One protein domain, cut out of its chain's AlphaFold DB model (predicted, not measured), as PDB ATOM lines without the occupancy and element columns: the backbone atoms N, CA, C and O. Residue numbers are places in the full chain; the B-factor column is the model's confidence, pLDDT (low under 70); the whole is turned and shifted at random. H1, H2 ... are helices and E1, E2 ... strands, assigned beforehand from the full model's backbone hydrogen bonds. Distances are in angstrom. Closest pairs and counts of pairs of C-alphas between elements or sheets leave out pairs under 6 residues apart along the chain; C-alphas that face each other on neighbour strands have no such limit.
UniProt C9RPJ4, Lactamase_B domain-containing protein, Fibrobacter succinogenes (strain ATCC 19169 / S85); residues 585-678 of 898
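Overview. This is residues 585 to 678 of the 898 residues of the protein "Lactamase_B domain-containing protein" of Fibrobacter succinogenes (strain ATCC 19169 / S85) (UniProt C9RPJ4). A twisted sheet of three strands, E1 to E3, has a group of three helices, H1, H4 and H5, over one face. The short H2 lies near one end of the sheet, and H3 grazes E1 and E2 away from the other helices. The printed part has 94 residues, in the order H1 H2 E1 E2 E3 H3 H4 H5; the sheet runs E1 - E2 - E3, antiparallel, and the class is mixed. It is compact, with a radius of gyration of the C-alphas of 12.7 A and spans of 37 by 25 by 22 A.

Arrangement. Start at H1, residues 585 to 593, which is on the sheet at a height of 9.0 A, along the strands. Next, H2, residues 597 to 600, only grazes the sheet. E1, 606 to 614, E2, 617 to 626, and E3, 629 to 634, form a meander, each strand the antiparallel neighbour of the one before. Look for N 610 and O 621 at 2.8 A in the hairpin E1 and E2, and N 624 and O 631 at 2.8 A in the hairpin E2 and E3. H3, 638 to 644, only grazes the sheet and touches no helix. H4, 653 to 660, touches H1 at a shallow tilt of 11 degrees, the same way; C-alphas 591 and 660 are closest, 5.3 A. H5, 669 to 677, touches H4 at a steep tilt of 44 degrees, with C-alphas 659 and 675 closest at 4.5 A. H1 and H5 on one face of the sheet make two layers. In H1, H3, H4 and H5 every O i to N i+4 pair is within hydrogen-bond range; H2 is too short for one.

Along the chain. Find C-alpha 585 at (72.227, 96.881, 150.041), where H1 begins its 12.5 A. E1 covers 23.5 A, E2 28.6 A and E3 16.6 A. H5 ends at C-alpha 677, (81.550, 113.548, 151.858).

Size, cuts and confidence. The farthest C-alphas, Ser 602 and Ala 616, are 37.5 A apart. The printed part has no cut and no long link; pLDDT is under 70 at residues 598 to 603.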
ATOM      1  N   GLU A 585      72.889  96.418 148.819       89.25
ATOM      2  CA  GLU A 585      72.227  96.881 150.041       89.25
ATOM      3  C   GLU A 585      73.224  97.148 151.177       89.25
ATOM      4  O   GLU A 585      73.280  98.255 151.696       89.25
ATOM      5  N   THR A 586      74.112  96.198 151.464       88.12
ATOM      6  CA  THR A 586      75.174  96.367 152.466       88.12
ATOM      7  C   THR A 586      76.153  97.493 152.120       88.12
ATOM      8  O   THR A 586      76.638  98.194 153.008       88.12
ATOM      9  N   LEU A 587      76.467  97.691 150.833       88.94
ATOM     10  CA  LEU A 587      77.288  98.832 150.412       88.94
ATOM     11  C   LEU A 587      76.571 100.161 150.660       88.94
ATOM     12  O   LEU A 587      77.227 101.134 151.022       88.94
ATOM     13  N   LEU A 588      75.250 100.219 150.472       93.00
ATOM     14  CA  LEU A 588      74.459 101.417 150.755       93.00
ATOM     15  C   LEU A 588      74.394 101.709 152.261       93.00
ATOM     16  O   LEU A 588      74.560 102.872 152.625       93.00
ATOM     17  N   ASP A 589      74.265 100.693 153.119       90.88
ATOM     18  CA  ASP A 589      74.415 100.845 154.576       90.88
ATOM     19  C   ASP A 589      75.793 101.415 154.925       90.88
ATOM     20  O   ASP A 589      75.896 102.426 155.618       90.88
ATOM     21  N   TYR A 590      76.864 100.815 154.393       87.88
ATOM     22  CA  TYR A 590      78.232 101.283 154.618       87.88
ATOM     23  C   TYR A 590      78.399 102.752 154.209       87.88
ATOM     24  O   TYR A 590      78.920 103.564 154.974       87.88
ATOM     25  N   ILE A 591      77.926 103.111 153.011       90.38
ATOM     26  CA  ILE A 591      77.945 104.491 152.520       90.38
ATOM     27  C   ILE A 591      77.163 105.401 153.472       90.38
ATOM     28  O   ILE A 591      77.670 106.454 153.833       90.38
ATOM     29  N   SER A 592      75.974 104.992 153.915       91.44
ATOM     30  CA  SER A 592      75.140 105.772 154.833       91.44
ATOM     31  C   SER A 592      75.792 105.995 156.201       91.44
ATOM     32  O   SER A 592      75.669 107.079 156.762       91.44
ATOM     33  N   ILE A 593      76.487 104.992 156.741       88.12
ATOM     34  CA  ILE A 593      77.127 105.046 158.065       88.12
ATOM     35  C   ILE A 593      78.370 105.939 158.046       88.12
ATOM     36  O   ILE A 593      78.604 106.700 158.982       88.12
ATOM     37  N   PHE A 594      79.173 105.853 156.983       83.44
ATOM     38  CA  PHE A 594      80.447 106.573 156.873       83.44
ATOM     39  C   PHE A 594      80.343 107.901 156.112       83.44
ATOM     40  O   PHE A 594      81.353 108.529 155.783       83.44
ATOM     41  N   PHE A 595      79.121 108.349 155.857       84.19
ATOM     42  CA  PHE A 595      78.802 109.642 155.276       84.19
ATOM     43  C   PHE A 595      78.752 110.734 156.352       84.19
ATOM     44  O   PHE A 595      78.010 110.629 157.327       84.19
ATOM     45  N   ASP A 596      79.508 111.821 156.163       78.75
ATOM     46  CA  ASP A 596      79.423 112.995 157.040       78.75
ATOM     47  C   ASP A 596      78.165 113.816 156.717       78.75
ATOM     48  O   ASP A 596      78.182 114.754 155.911       78.75
ATOM     49  N   GLY A 597      77.054 113.433 157.347       75.06
ATOM     50  CA  GLY A 597      75.753 114.064 157.153       75.06
ATOM     51  C   GLY A 597      75.736 115.553 157.484       75.06
ATOM     52  O   GLY A 597      75.111 116.324 156.761       75.06
ATOM     53  N   GLU A 598      76.475 115.987 158.510       67.19
ATOM     54  CA  GLU A 598      76.545 117.399 158.908       67.19
ATOM     55  C   GLU A 598      77.154 118.252 157.788       67.19
ATOM     56  O   GLU A 598      76.640 119.319 157.455       67.19
ATOM     57  N   ARG A 599      78.211 117.756 157.137       64.94
ATOM     58  CA  ARG A 599      78.861 118.460 156.019       64.94
ATOM     59  C   ARG A 599      78.066 118.435 154.724       64.94
ATOM     60  O   ARG A 599      78.282 119.279 153.851       64.94
ATOM     61  N   ALA A 600      77.235 117.417 154.554       69.50
ATOM     62  CA  ALA A 600      76.572 117.135 153.294       69.50
ATOM     63  C   ALA A 600      75.096 117.539 153.269       69.50
ATOM     64  O   ALA A 600      74.543 117.655 152.173       69.50
ATOM     65  N   ALA A 601      74.487 117.801 154.433       66.69
ATOM     66  CA  ALA A 601      73.067 118.121 154.591       66.69
ATOM     67  C   ALA A 601      72.576 119.224 153.660       66.69
ATOM     68  O   ALA A 601      71.439 119.203 153.198       66.69
ATOM     69  N   SER A 602      73.467 120.153 153.361       60.91
ATOM     70  CA  SER A 602      73.201 121.341 152.584       60.91
ATOM     71  C   SER A 602      73.671 121.285 151.131       60.91
ATOM     72  O   SER A 602      73.278 122.096 150.299       60.91
ATOM     73  N   LYS A 603      74.531 120.322 150.797       65.06
ATOM     74  CA  LYS A 603      75.115 120.189 149.455       65.06
ATOM     75  C   LYS A 603      74.398 119.137 148.630       65.06
ATOM     76  O   LYS A 603      74.413 119.199 147.401       65.06
ATOM     77  N   ILE A 604      73.807 118.164 149.315       73.69
ATOM     78  CA  ILE A 604      73.281 116.954 148.710       73.69
ATOM     79  C   ILE A 604      71.825 116.816 149.121       73.69
ATOM     80  O   ILE A 604      71.501 116.475 150.254       73.69
ATOM     81  N   SER A 605      70.948 117.051 148.155       83.50
ATOM     82  CA  SER A 605      69.553 116.654 148.240       83.50
ATOM     83  C   SER A 605      69.207 115.937 146.951       83.50
ATOM     84  O   SER A 605      69.339 116.503 145.863       83.50
ATOM     85  N   CYS A 606      68.775 114.688 147.055       88.25
ATOM     86  CA  CYS A 606      68.304 113.941 145.899       88.25
ATOM     87  C   CYS A 606      67.171 113.004 146.282       88.25
ATOM     88  O   CYS A 606      67.122 112.507 147.399       88.25
ATOM     89  N   ASP A 607      66.303 112.747 145.317       94.81
ATOM     90  CA  ASP A 607      65.258 111.735 145.369       94.81
ATOM     91  C   ASP A 607      65.294 111.033 144.013       94.81
ATOM     92  O   ASP A 607      65.028 111.647 142.974       94.81
ATOM     93  N   MET A 608      65.787 109.798 143.998       94.50
ATOM     94  CA  MET A 608      65.978 109.042 142.768       94.50
ATOM     95  C   MET A 608      65.810 107.548 142.990       94.50
ATOM     96  O   MET A 608      65.902 107.044 144.105       94.50
ATOM     97  N   TYR A 609      65.636 106.822 141.890       96.62
ATOM     98  CA  TYR A 609      65.735 105.371 141.895       96.62
ATOM     99  C   TYR A 609      67.110 104.947 141.395       96.62
ATOM    100  O   TYR A 609      67.562 105.432 140.359       96.62
ATOM    101  N   LEU A 610      67.759 104.024 142.098       95.94
ATOM    102  CA  LEU A 610      68.960 103.342 141.632       95.94
ATOM    103  C   LEU A 610      68.574 101.990 141.048       95.94
ATOM    104  O   LEU A 610      67.729 101.284 141.591       95.94
ATOM    105  N   LYS A 611      69.224 101.614 139.953       95.38
ATOM    106  CA  LYS A 611      69.211 100.261 139.402       95.38
ATOM    107  C   LYS A 611      70.620  99.708 139.549       95.38
ATOM    108  O   LYS A 611      71.551 100.349 139.072       95.38
ATOM    109  N   VAL A 612      70.777  98.547 140.180       94.75
ATOM    110  CA  VAL A 612      72.075  97.920 140.462       94.75
ATOM    111  C   VAL A 612      72.089  96.482 139.934       94.75
ATOM    112  O   VAL A 612      71.374  95.642 140.478       94.75
ATOM    113  N   PRO A 613      72.833  96.165 138.857       90.56
ATOM    114  CA  PRO A 613      72.934  94.814 138.328       90.56
ATOM    115  C   PRO A 613      73.884  94.010 139.213       90.56
ATOM    116  O   PRO A 613      74.981  94.472 139.527       90.56
ATOM    117  N   GLU A 614      73.472  92.803 139.577       82.00
ATOM    118  CA  GLU A 614      74.206  91.881 140.444       82.00
ATOM    119  C   GLU A 614      74.221  90.514 139.756       82.00
ATOM    120  O   GLU A 614      73.182  89.871 139.729       82.00
ATOM    121  N   ASP A 615      75.344  90.082 139.174       73.31
ATOM    122  CA  ASP A 615      75.541  88.821 138.431       73.31
ATOM    123  C   ASP A 615      74.322  88.297 137.632       73.31
ATOM    124  O   ASP A 615      74.221  88.530 136.427       73.31
ATOM    125  N   ALA A 616      73.398  87.578 138.282       74.31
ATOM    126  CA  ALA A 616      72.201  86.975 137.685       74.31
ATOM    127  C   ALA A 616      70.887  87.771 137.877       74.31
ATOM    128  O   ALA A 616      69.845  87.386 137.347       74.31
ATOM    129  N   THR A 617      70.903  88.857 138.648       84.25
ATOM    130  CA  THR A 617      69.728  89.637 139.061       84.25
ATOM    131  C   THR A 617      69.974  91.144 138.944       84.25
ATOM    132  O   THR A 617      71.056  91.615 138.597       84.25
ATOM    133  N   THR A 618      68.937  91.951 139.147       90.25
ATOM    134  CA  THR A 618      69.077  93.407 139.213       90.25
ATOM    135  C   THR A 618      68.201  93.934 140.328       90.25
ATOM    136  O   THR A 618      66.984  93.761 140.289       90.25
ATOM    137  N   SER A 619      68.831  94.593 141.292       93.75
ATOM    138  CA  SER A 619      68.164  95.236 142.416       93.75
ATOM    139  C   SER A 619      67.800  96.679 142.062       93.75
ATOM    140  O   SER A 619      68.531  97.365 141.344       93.75
ATOM    141  N   TYR A 620      66.654  97.145 142.554       95.44
ATOM    142  CA  TYR A 620      66.201  98.526 142.409       95.44
ATOM    143  C   TYR A 620      66.005  99.130 143.794       95.44
ATOM    144  O   TYR A 620      65.464  98.465 144.674       95.44
ATOM    145  N   PHE A 621      66.412 100.381 143.983       96.50
ATOM    146  CA  PHE A 621      66.309 101.071 145.266       96.50
ATOM    147  C   PHE A 621      65.683 102.448 145.075       96.50
ATOM    148  O   PHE A 621      66.112 103.182 144.189       96.50
ATOM    149  N   LEU A 622      64.713 102.824 145.909       96.44
ATOM    150  CA  LEU A 622      64.464 104.236 146.196       96.44
ATOM    151  C   LEU A 622      65.665 104.739 146.998       96.44
ATOM    152  O   LEU A 622      66.041 104.091 147.969       96.44
ATOM    153  N   PHE A 623      66.269 105.848 146.589       96.44
ATOM    154  CA  PHE A 623      67.451 106.428 147.217       96.44
ATOM    155  C   PHE A 623      67.257 107.933 147.379       96.44
ATOM    156  O   PHE A 623      67.172 108.683 146.400       96.44
ATOM    157  N   VAL A 624      67.192 108.368 148.630       94.88
ATOM    158  CA  VAL A 624      66.901 109.741 149.019       94.88
ATOM    159  C   VAL A 624      68.020 110.248 149.912       94.88
ATOM    160  O   VAL A 624      68.344 109.628 150.916       94.88
ATOM    161  N   VAL A 625      68.587 111.402 149.580       91.81
ATOM    162  CA  VAL A 625      69.449 112.146 150.500       91.81
ATOM    163  C   VAL A 625      68.704 113.393 150.914       91.81
ATOM    164  O   VAL A 625      68.282 114.169 150.056       91.81
ATOM    165  N   LYS A 626      68.510 113.564 152.221       89.00
ATOM    166  CA  LYS A 626      67.776 114.696 152.781       89.00
ATOM    167  C   LYS A 626      68.267 114.997 154.190       89.00
ATOM    168  O   LYS A 626      68.406 114.083 154.995       89.00
ATOM    169  N   ASN A 627      68.505 116.274 154.491       82.25
ATOM    170  CA  ASN A 627      68.918 116.754 155.817       82.25
ATOM    171  C   ASN A 627      70.155 116.023 156.376       82.25
ATOM    172  O   ASN A 627      70.244 115.761 157.570       82.25
ATOM    173  N   GLY A 628      71.085 115.635 155.500       80.56
ATOM    174  CA  GLY A 628      72.305 114.929 155.898       80.56
ATOM    175  C   GLY A 628      72.102 113.443 156.191       80.56
ATOM    176  O   GLY A 628      73.048 112.779 156.594       80.56
ATOM    177  N   ALA A 629      70.908 112.899 155.956       90.06
ATOM    178  CA  ALA A 629      70.645 111.469 156.013       90.06
ATOM    179  C   ALA A 629      70.595 110.879 154.602       90.06
ATOM    180  O   ALA A 629      69.973 111.452 153.702       90.06
ATOM    181  N   ILE A 630      71.220 109.716 154.427       93.81
ATOM    182  CA  ILE A 630      71.001 108.848 153.272       93.81
ATOM    183  C   ILE A 630      69.924 107.841 153.676       93.81
ATOM    184  O   ILE A 630      70.058 107.128 154.661       93.81
ATOM    185  N   LEU A 631      68.835 107.810 152.923       94.81
ATOM    186  CA  LEU A 631      67.712 106.907 153.104       94.81
ATOM    187  C   LEU A 631      67.598 106.068 151.845       94.81
ATOM    188  O   LEU A 631      67.634 106.599 150.732       94.81
ATOM    189  N   TYR A 632      67.409 104.768 151.993       95.50
ATOM    190  CA  TYR A 632      67.121 103.933 150.844       95.50
ATOM    191  C   TYR A 632      66.166 102.802 151.197       95.50
ATOM    192  O   TYR A 632      66.017 102.418 152.354       95.50
ATOM    193  N   HIS A 633      65.487 102.287 150.180       95.12
ATOM    194  CA  HIS A 633      64.589 101.153 150.315       95.12
ATOM    195  C   HIS A 633      64.621 100.316 149.043       95.12
ATOM    196  O   HIS A 633      64.472 100.852 147.941       95.12
ATOM    197  N   LYS A 634      64.805  99.004 149.188       94.75
ATOM    198  CA  LYS A 634      64.769  98.072 148.064       94.75
ATOM    199  C   LYS A 634      63.342  97.937 147.537       94.75
ATOM    200  O   LYS A 634      62.416  97.644 148.282       94.75
ATOM    201  N   VAL A 635      63.153  98.145 146.239       94.44
ATOM    202  CA  VAL A 635      61.850  98.020 145.578       94.44
ATOM    203  C   VAL A 635      61.661  96.570 145.139       94.44
ATOM    204  O   VAL A 635      62.361  96.107 144.241       94.44
ATOM    205  N   GLU A 636      60.710  95.862 145.748       93.25
ATOM    206  CA  GLU A 636      60.449  94.440 145.455       93.25
ATOM    207  C   GLU A 636      59.245  94.208 144.527       93.25
ATOM    208  O   GLU A 636      59.161  93.189 143.840       93.25
ATOM    209  N   ASN A 637      58.296  95.147 144.470       93.88
ATOM    210  CA  ASN A 637      57.073  94.982 143.688       93.88
ATOM    211  C   ASN A 637      57.351  95.066 142.173       93.88
ATOM    212  O   ASN A 637      57.818  96.087 141.668       93.88
ATOM    213  N   ALA A 638      56.995  94.014 141.432       91.31
ATOM    214  CA  ALA A 638      57.287  93.898 140.002       91.31
ATOM    215  C   ALA A 638      56.660  95.007 139.131       91.31
ATOM    216  O   ALA A 638      57.302  95.476 138.188       91.31
ATOM    217  N   ASP A 639      55.438  95.455 139.441       92.88
ATOM    218  CA  ASP A 639      54.768  96.521 138.684       92.88
ATOM    219  C   ASP A 639      55.446  97.876 138.918       92.88
ATOM    220  O   ASP A 639      55.656  98.639 137.970       92.88
ATOM    221  N   GLN A 640      55.867  98.148 140.159       90.94
ATOM    222  CA  GLN A 640      56.656  99.336 140.491       90.94
ATOM    223  C   GLN A 640      58.019  99.305 139.804       90.94
ATOM    224  O   GLN A 640      58.381 100.283 139.150       90.94
ATOM    225  N   ILE A 641      58.736  98.175 139.866       92.44
ATOM    226  CA  ILE A 641      60.016  97.986 139.166       92.44
ATOM    227  C   ILE A 641      59.844  98.279 137.676       92.44
ATOM    228  O   ILE A 641      60.630  99.032 137.098       92.44
ATOM    229  N   LYS A 642      58.801  97.736 137.037       91.38
ATOM    230  CA  LYS A 642      58.524  97.971 135.614       91.38
ATOM    231  C   LYS A 642      58.267  99.450 135.312       91.38
ATOM    232  O   LYS A 642      58.738  99.935 134.284       91.38
ATOM    233  N   ALA A 643      57.564 100.160 136.195       91.12
ATOM    234  CA  ALA A 643      57.284 101.585 136.042       91.12
ATOM    235  C   ALA A 643      58.545 102.463 136.160       91.12
ATOM    236  O   ALA A 643      58.692 103.410 135.390       91.12
ATOM    237  N   ILE A 644      59.471 102.137 137.071       92.94
ATOM    238  CA  ILE A 644      60.685 102.940 137.328       92.94
ATOM    239  C   ILE A 644      61.899 102.522 136.489       92.94
ATOM    240  O   ILE A 644      62.860 103.280 136.374       92.94
ATOM    241  N   SER A 645      61.887 101.326 135.889       86.50
ATOM    242  CA  SER A 645      63.062 100.732 135.226       86.50
ATOM    243  C   SER A 645      63.697 101.612 134.145       86.50
ATOM    244  O   SER A 645      64.905 101.528 133.930       86.50
ATOM    245  N   GLY A 646      62.895 102.425 133.449       86.56
ATOM    246  CA  GLY A 646      63.368 103.325 132.392       86.56
ATOM    247  C   GLY A 646      63.942 104.655 132.893       86.56
ATOM    248  O   GLY A 646      64.666 105.307 132.148       86.56
ATOM    249  N   SER A 647      63.630 105.056 134.129       90.19
ATOM    250  CA  SER A 647      64.068 106.320 134.740       90.19
ATOM    251  C   SER A 647      65.073 106.136 135.881       90.19
ATOM    252  O   SER A 647      65.617 107.123 136.366       90.19
ATOM    253  N   ALA A 648      65.306 104.901 136.331       92.94
ATOM    254  CA  ALA A 648      66.272 104.598 137.379       92.94
ATOM    255  C   ALA A 648      67.716 104.836 136.904       92.94
ATOM    256  O   ALA A 648      68.116 104.418 135.814       92.94
ATOM    257  N   THR A 649      68.515 105.476 137.754       94.38
ATOM    258  CA  THR A 649      69.935 105.727 137.524       94.38
ATOM    259  C   THR A 649      70.708 104.417 137.603       94.38
ATOM    260  O   THR A 649      70.659 103.706 138.607       94.38
ATOM    261  N   MET A 650      71.438 104.102 136.537       93.50
ATOM    262  CA  MET A 650      72.247 102.893 136.447       93.50
ATOM    263  C   MET A 650      73.524 103.044 137.289       93.50
ATOM    264  O   MET A 650      74.324 103.939 137.018       93.50
ATOM    265  N   VAL A 651      73.725 102.176 138.281       93.69
ATOM    266  CA  VAL A 651      74.909 102.163 139.155       93.69
ATOM    267  C   VAL A 651      75.408 100.729 139.288       93.69
ATOM    268  O   VAL A 651      74.623  99.825 139.540       93.69
ATOM    269  N   THR A 652      76.699 100.480 139.095       92.62
ATOM    270  CA  THR A 652      77.280  99.140 139.284       92.62
ATOM    271  C   THR A 652      77.710  98.916 140.737       92.62
ATOM    272  O   THR A 652      77.939  99.870 141.480       92.62
ATOM    273  N   LEU A 653      77.905  97.658 141.152       89.88
ATOM    274  CA  LEU A 653      78.535  97.360 142.450       89.88
ATOM    275  C   LEU A 653      79.917  98.016 142.576       89.88
ATOM    276  O   LEU A 653      80.277  98.509 143.642       89.88
ATOM    277  N   GLN A 654      80.678  98.076 141.479       90.50
ATOM    278  CA  GLN A 654      81.976  98.741 141.470       90.50
ATOM    279  C   GLN A 654      81.851 100.253 141.694       90.50
ATOM    280  O   GLN A 654      82.680 100.827 142.395       90.50
ATOM    281  N   ASP A 655      80.812 100.893 141.155       93.12
ATOM    282  CA  ASP A 655      80.543 102.308 141.416       93.12
ATOM    283  C   ASP A 655      80.255 102.546 142.900       93.12
ATOM    284  O   ASP A 655      80.850 103.445 143.490       93.12
ATOM    285  N   LEU A 656      79.416 101.713 143.527       92.50
ATOM    286  CA  LEU A 656      79.139 101.802 144.965       92.50
ATOM    287  C   LEU A 656      80.403 101.585 145.808       92.50
ATOM    288  O   LEU A 656      80.644 102.343 146.742       92.50
ATOM    289  N   ARG A 657      81.266 100.627 145.447       89.38
ATOM    290  CA  ARG A 657      82.572 100.436 146.108       89.38
ATOM    291  C   ARG A 657      83.475 101.655 145.965       89.38
ATOM    292  O   ARG A 657      84.134 102.054 146.921       89.38
ATOM    293  N   LEU A 658      83.496 102.277 144.787       89.56
ATOM    294  CA  LEU A 658      84.240 103.516 144.574       89.56
ATOM    295  C   LEU A 658      83.657 104.670 145.393       89.56
ATOM    296  O   LEU A 658      84.438 105.471 145.899       89.56
ATOM    297  N   VAL A 659      82.331 104.757 145.551       89.81
ATOM    298  CA  VAL A 659      81.695 105.753 146.431       89.81
ATOM    299  C   VAL A 659      82.124 105.503 147.869       89.81
ATOM    300  O   VAL A 659      82.655 106.419 148.481       89.81
ATOM    301  N   ALA A 660      81.987 104.271 148.368       86.19
ATOM    302  CA  ALA A 660      82.396 103.870 149.715       86.19
ATOM    303  C   ALA A 660      83.880 104.165 150.001       86.19
ATOM    304  O   ALA A 660      84.228 104.590 151.096       86.19
ATOM    305  N   ALA A 661      84.747 104.004 148.999       81.81
ATOM    306  CA  ALA A 661      86.171 104.321 149.085       81.81
ATOM    307  C   ALA A 661      86.502 105.817 148.901       81.81
ATOM    308  O   ALA A 661      87.679 106.178 148.860       81.81
ATOM    309  N   GLY A 662      85.500 106.677 148.697       82.75
ATOM    310  CA  GLY A 662      85.676 108.105 148.439       82.75
ATOM    311  C   GLY A 662      86.321 108.443 147.083       82.75
ATOM    312  O   GLY A 662      86.834 109.543 146.891       82.75
ATOM    313  N   LYS A 663      86.310 107.510 146.126       86.50
ATOM    314  CA  LYS A 663      87.038 107.569 144.843       86.50
ATOM    315  C   LYS A 663      86.129 107.610 143.610       86.50
ATOM    316  O   LYS A 663      86.618 107.490 142.485       86.50
ATOM    317  N   TYR A 664      84.818 107.761 143.775       88.94
ATOM    318  CA  TYR A 664      83.887 107.737 142.650       88.94
ATOM    319  C   TYR A 664      83.973 109.008 141.794       88.94
ATOM    320  O   TYR A 664      83.787 110.131 142.264       88.94
ATOM    321  N   THR A 665      84.216 108.820 140.496       88.50
ATOM    322  CA  THR A 665      84.332 109.900 139.498       88.50
ATOM    323  C   THR A 665      83.313 109.790 138.364       88.50
ATOM    324  O   THR A 665      83.393 110.559 137.403       88.50
ATOM    325  N   GLY A 666      82.353 108.865 138.478       88.25
ATOM    326  CA  GLY A 666      81.343 108.606 137.455       88.25
ATOM    327  C   GLY A 666      80.326 109.738 137.266       88.25
ATOM    328  O   GLY A 666      80.427 110.824 137.843       88.25
ATOM    329  N   SER A 667      79.337 109.486 136.404       85.81
ATOM    330  CA  SER A 667      78.398 110.501 135.908       85.81
ATOM    331  C   SER A 667      77.281 110.872 136.887       85.81
ATOM    332  O   SER A 667      76.677 111.933 136.727       85.81
ATOM    333  N   CYS A 668      76.995 110.048 137.903       89.19
ATOM    334  CA  CYS A 668      75.965 110.371 138.888       89.19
ATOM    335  C   CYS A 668      76.455 111.484 139.829       89.19
ATOM    336  O   CYS A 668      77.252 111.247 140.738       89.19
ATOM    337  N   GLY A 669      75.968 112.711 139.608       85.75
ATOM    338  CA  GLY A 669      76.393 113.898 140.356       85.75
ATOM    339  C   GLY A 669      76.196 113.774 141.869       85.75
ATOM    340  O   GLY A 669      77.099 114.127 142.624       85.75
ATOM    341  N   ALA A 670      75.070 113.201 142.306       86.31
ATOM    342  CA  ALA A 670      74.792 112.960 143.721       86.31
ATOM    343  C   ALA A 670      75.785 111.959 144.335       86.31
ATOM    344  O   ALA A 670      76.420 112.276 145.333       86.31
ATOM    345  N   LEU A 671      76.023 110.805 143.697       90.38
ATOM    346  CA  LEU A 671      77.012 109.828 144.180       90.38
ATOM    347  C   LEU A 671      78.437 110.397 144.203       90.38
ATOM    348  O   LEU A 671      79.210 110.087 145.103       90.38
ATOM    349  N   LYS A 672      78.789 111.276 143.258       88.12
ATOM    350  CA  LYS A 672      80.078 111.984 143.258       88.12
ATOM    351  C   LYS A 672      80.214 112.940 144.441       88.12
ATOM    352  O   LYS A 672      81.302 113.064 144.994       88.12
ATOM    353  N   GLN A 673      79.139 113.619 144.829       82.06
ATOM    354  CA  GLN A 673      79.142 114.471 146.018       82.06
ATOM    355  C   GLN A 673      79.182 113.639 147.304       82.06
ATOM    356  O   GLN A 673      79.976 113.957 148.184       82.06
ATOM    357  N   ILE A 674      78.422 112.541 147.378       86.94
ATOM    358  CA  ILE A 674      78.455 111.607 148.514       86.94
ATOM    359  C   ILE A 674      79.862 111.040 148.676       86.94
ATOM    360  O   ILE A 674      80.428 111.116 149.756       86.94
ATOM    361  N   SER A 675      80.485 110.599 147.581       86.00
ATOM    362  CA  SER A 675      81.870 110.118 147.571       86.00
ATOM    363  C   SER A 675      82.868 111.140 148.123       86.00
ATOM    364  O   SER A 675      83.868 110.744 148.705       86.00
ATOM    365  N   LYS A 676      82.635 112.446 147.949       78.31
ATOM    366  CA  LYS A 676      83.488 113.498 148.533       78.31
ATOM    367  C   LYS A 676      83.197 113.756 150.015       78.31
ATOM    368  O   LYS A 676      84.051 114.305 150.702       78.31
ATOM    369  N   ALA A 677      81.996 113.417 150.472       77.00
ATOM    370  CA  ALA A 677      81.550 113.548 151.858       77.00
ATOM    371  C   ALA A 677      81.773 112.271 152.685       77.00
ATOM    372  O   ALA A 677      81.504 112.270 153.886       77.00
ATOM    373  N   MET A 678      82.269 111.197 152.064       81.50
ATOM    374  CA  MET A 678      82.693 110.008 152.788       81.50
ATOM    375  C   MET A 678      83.842 110.362 153.719       81.50
ATOM    376  O   MET A 678      84.873 110.901 153.301       81.50
TER     377      MET A 678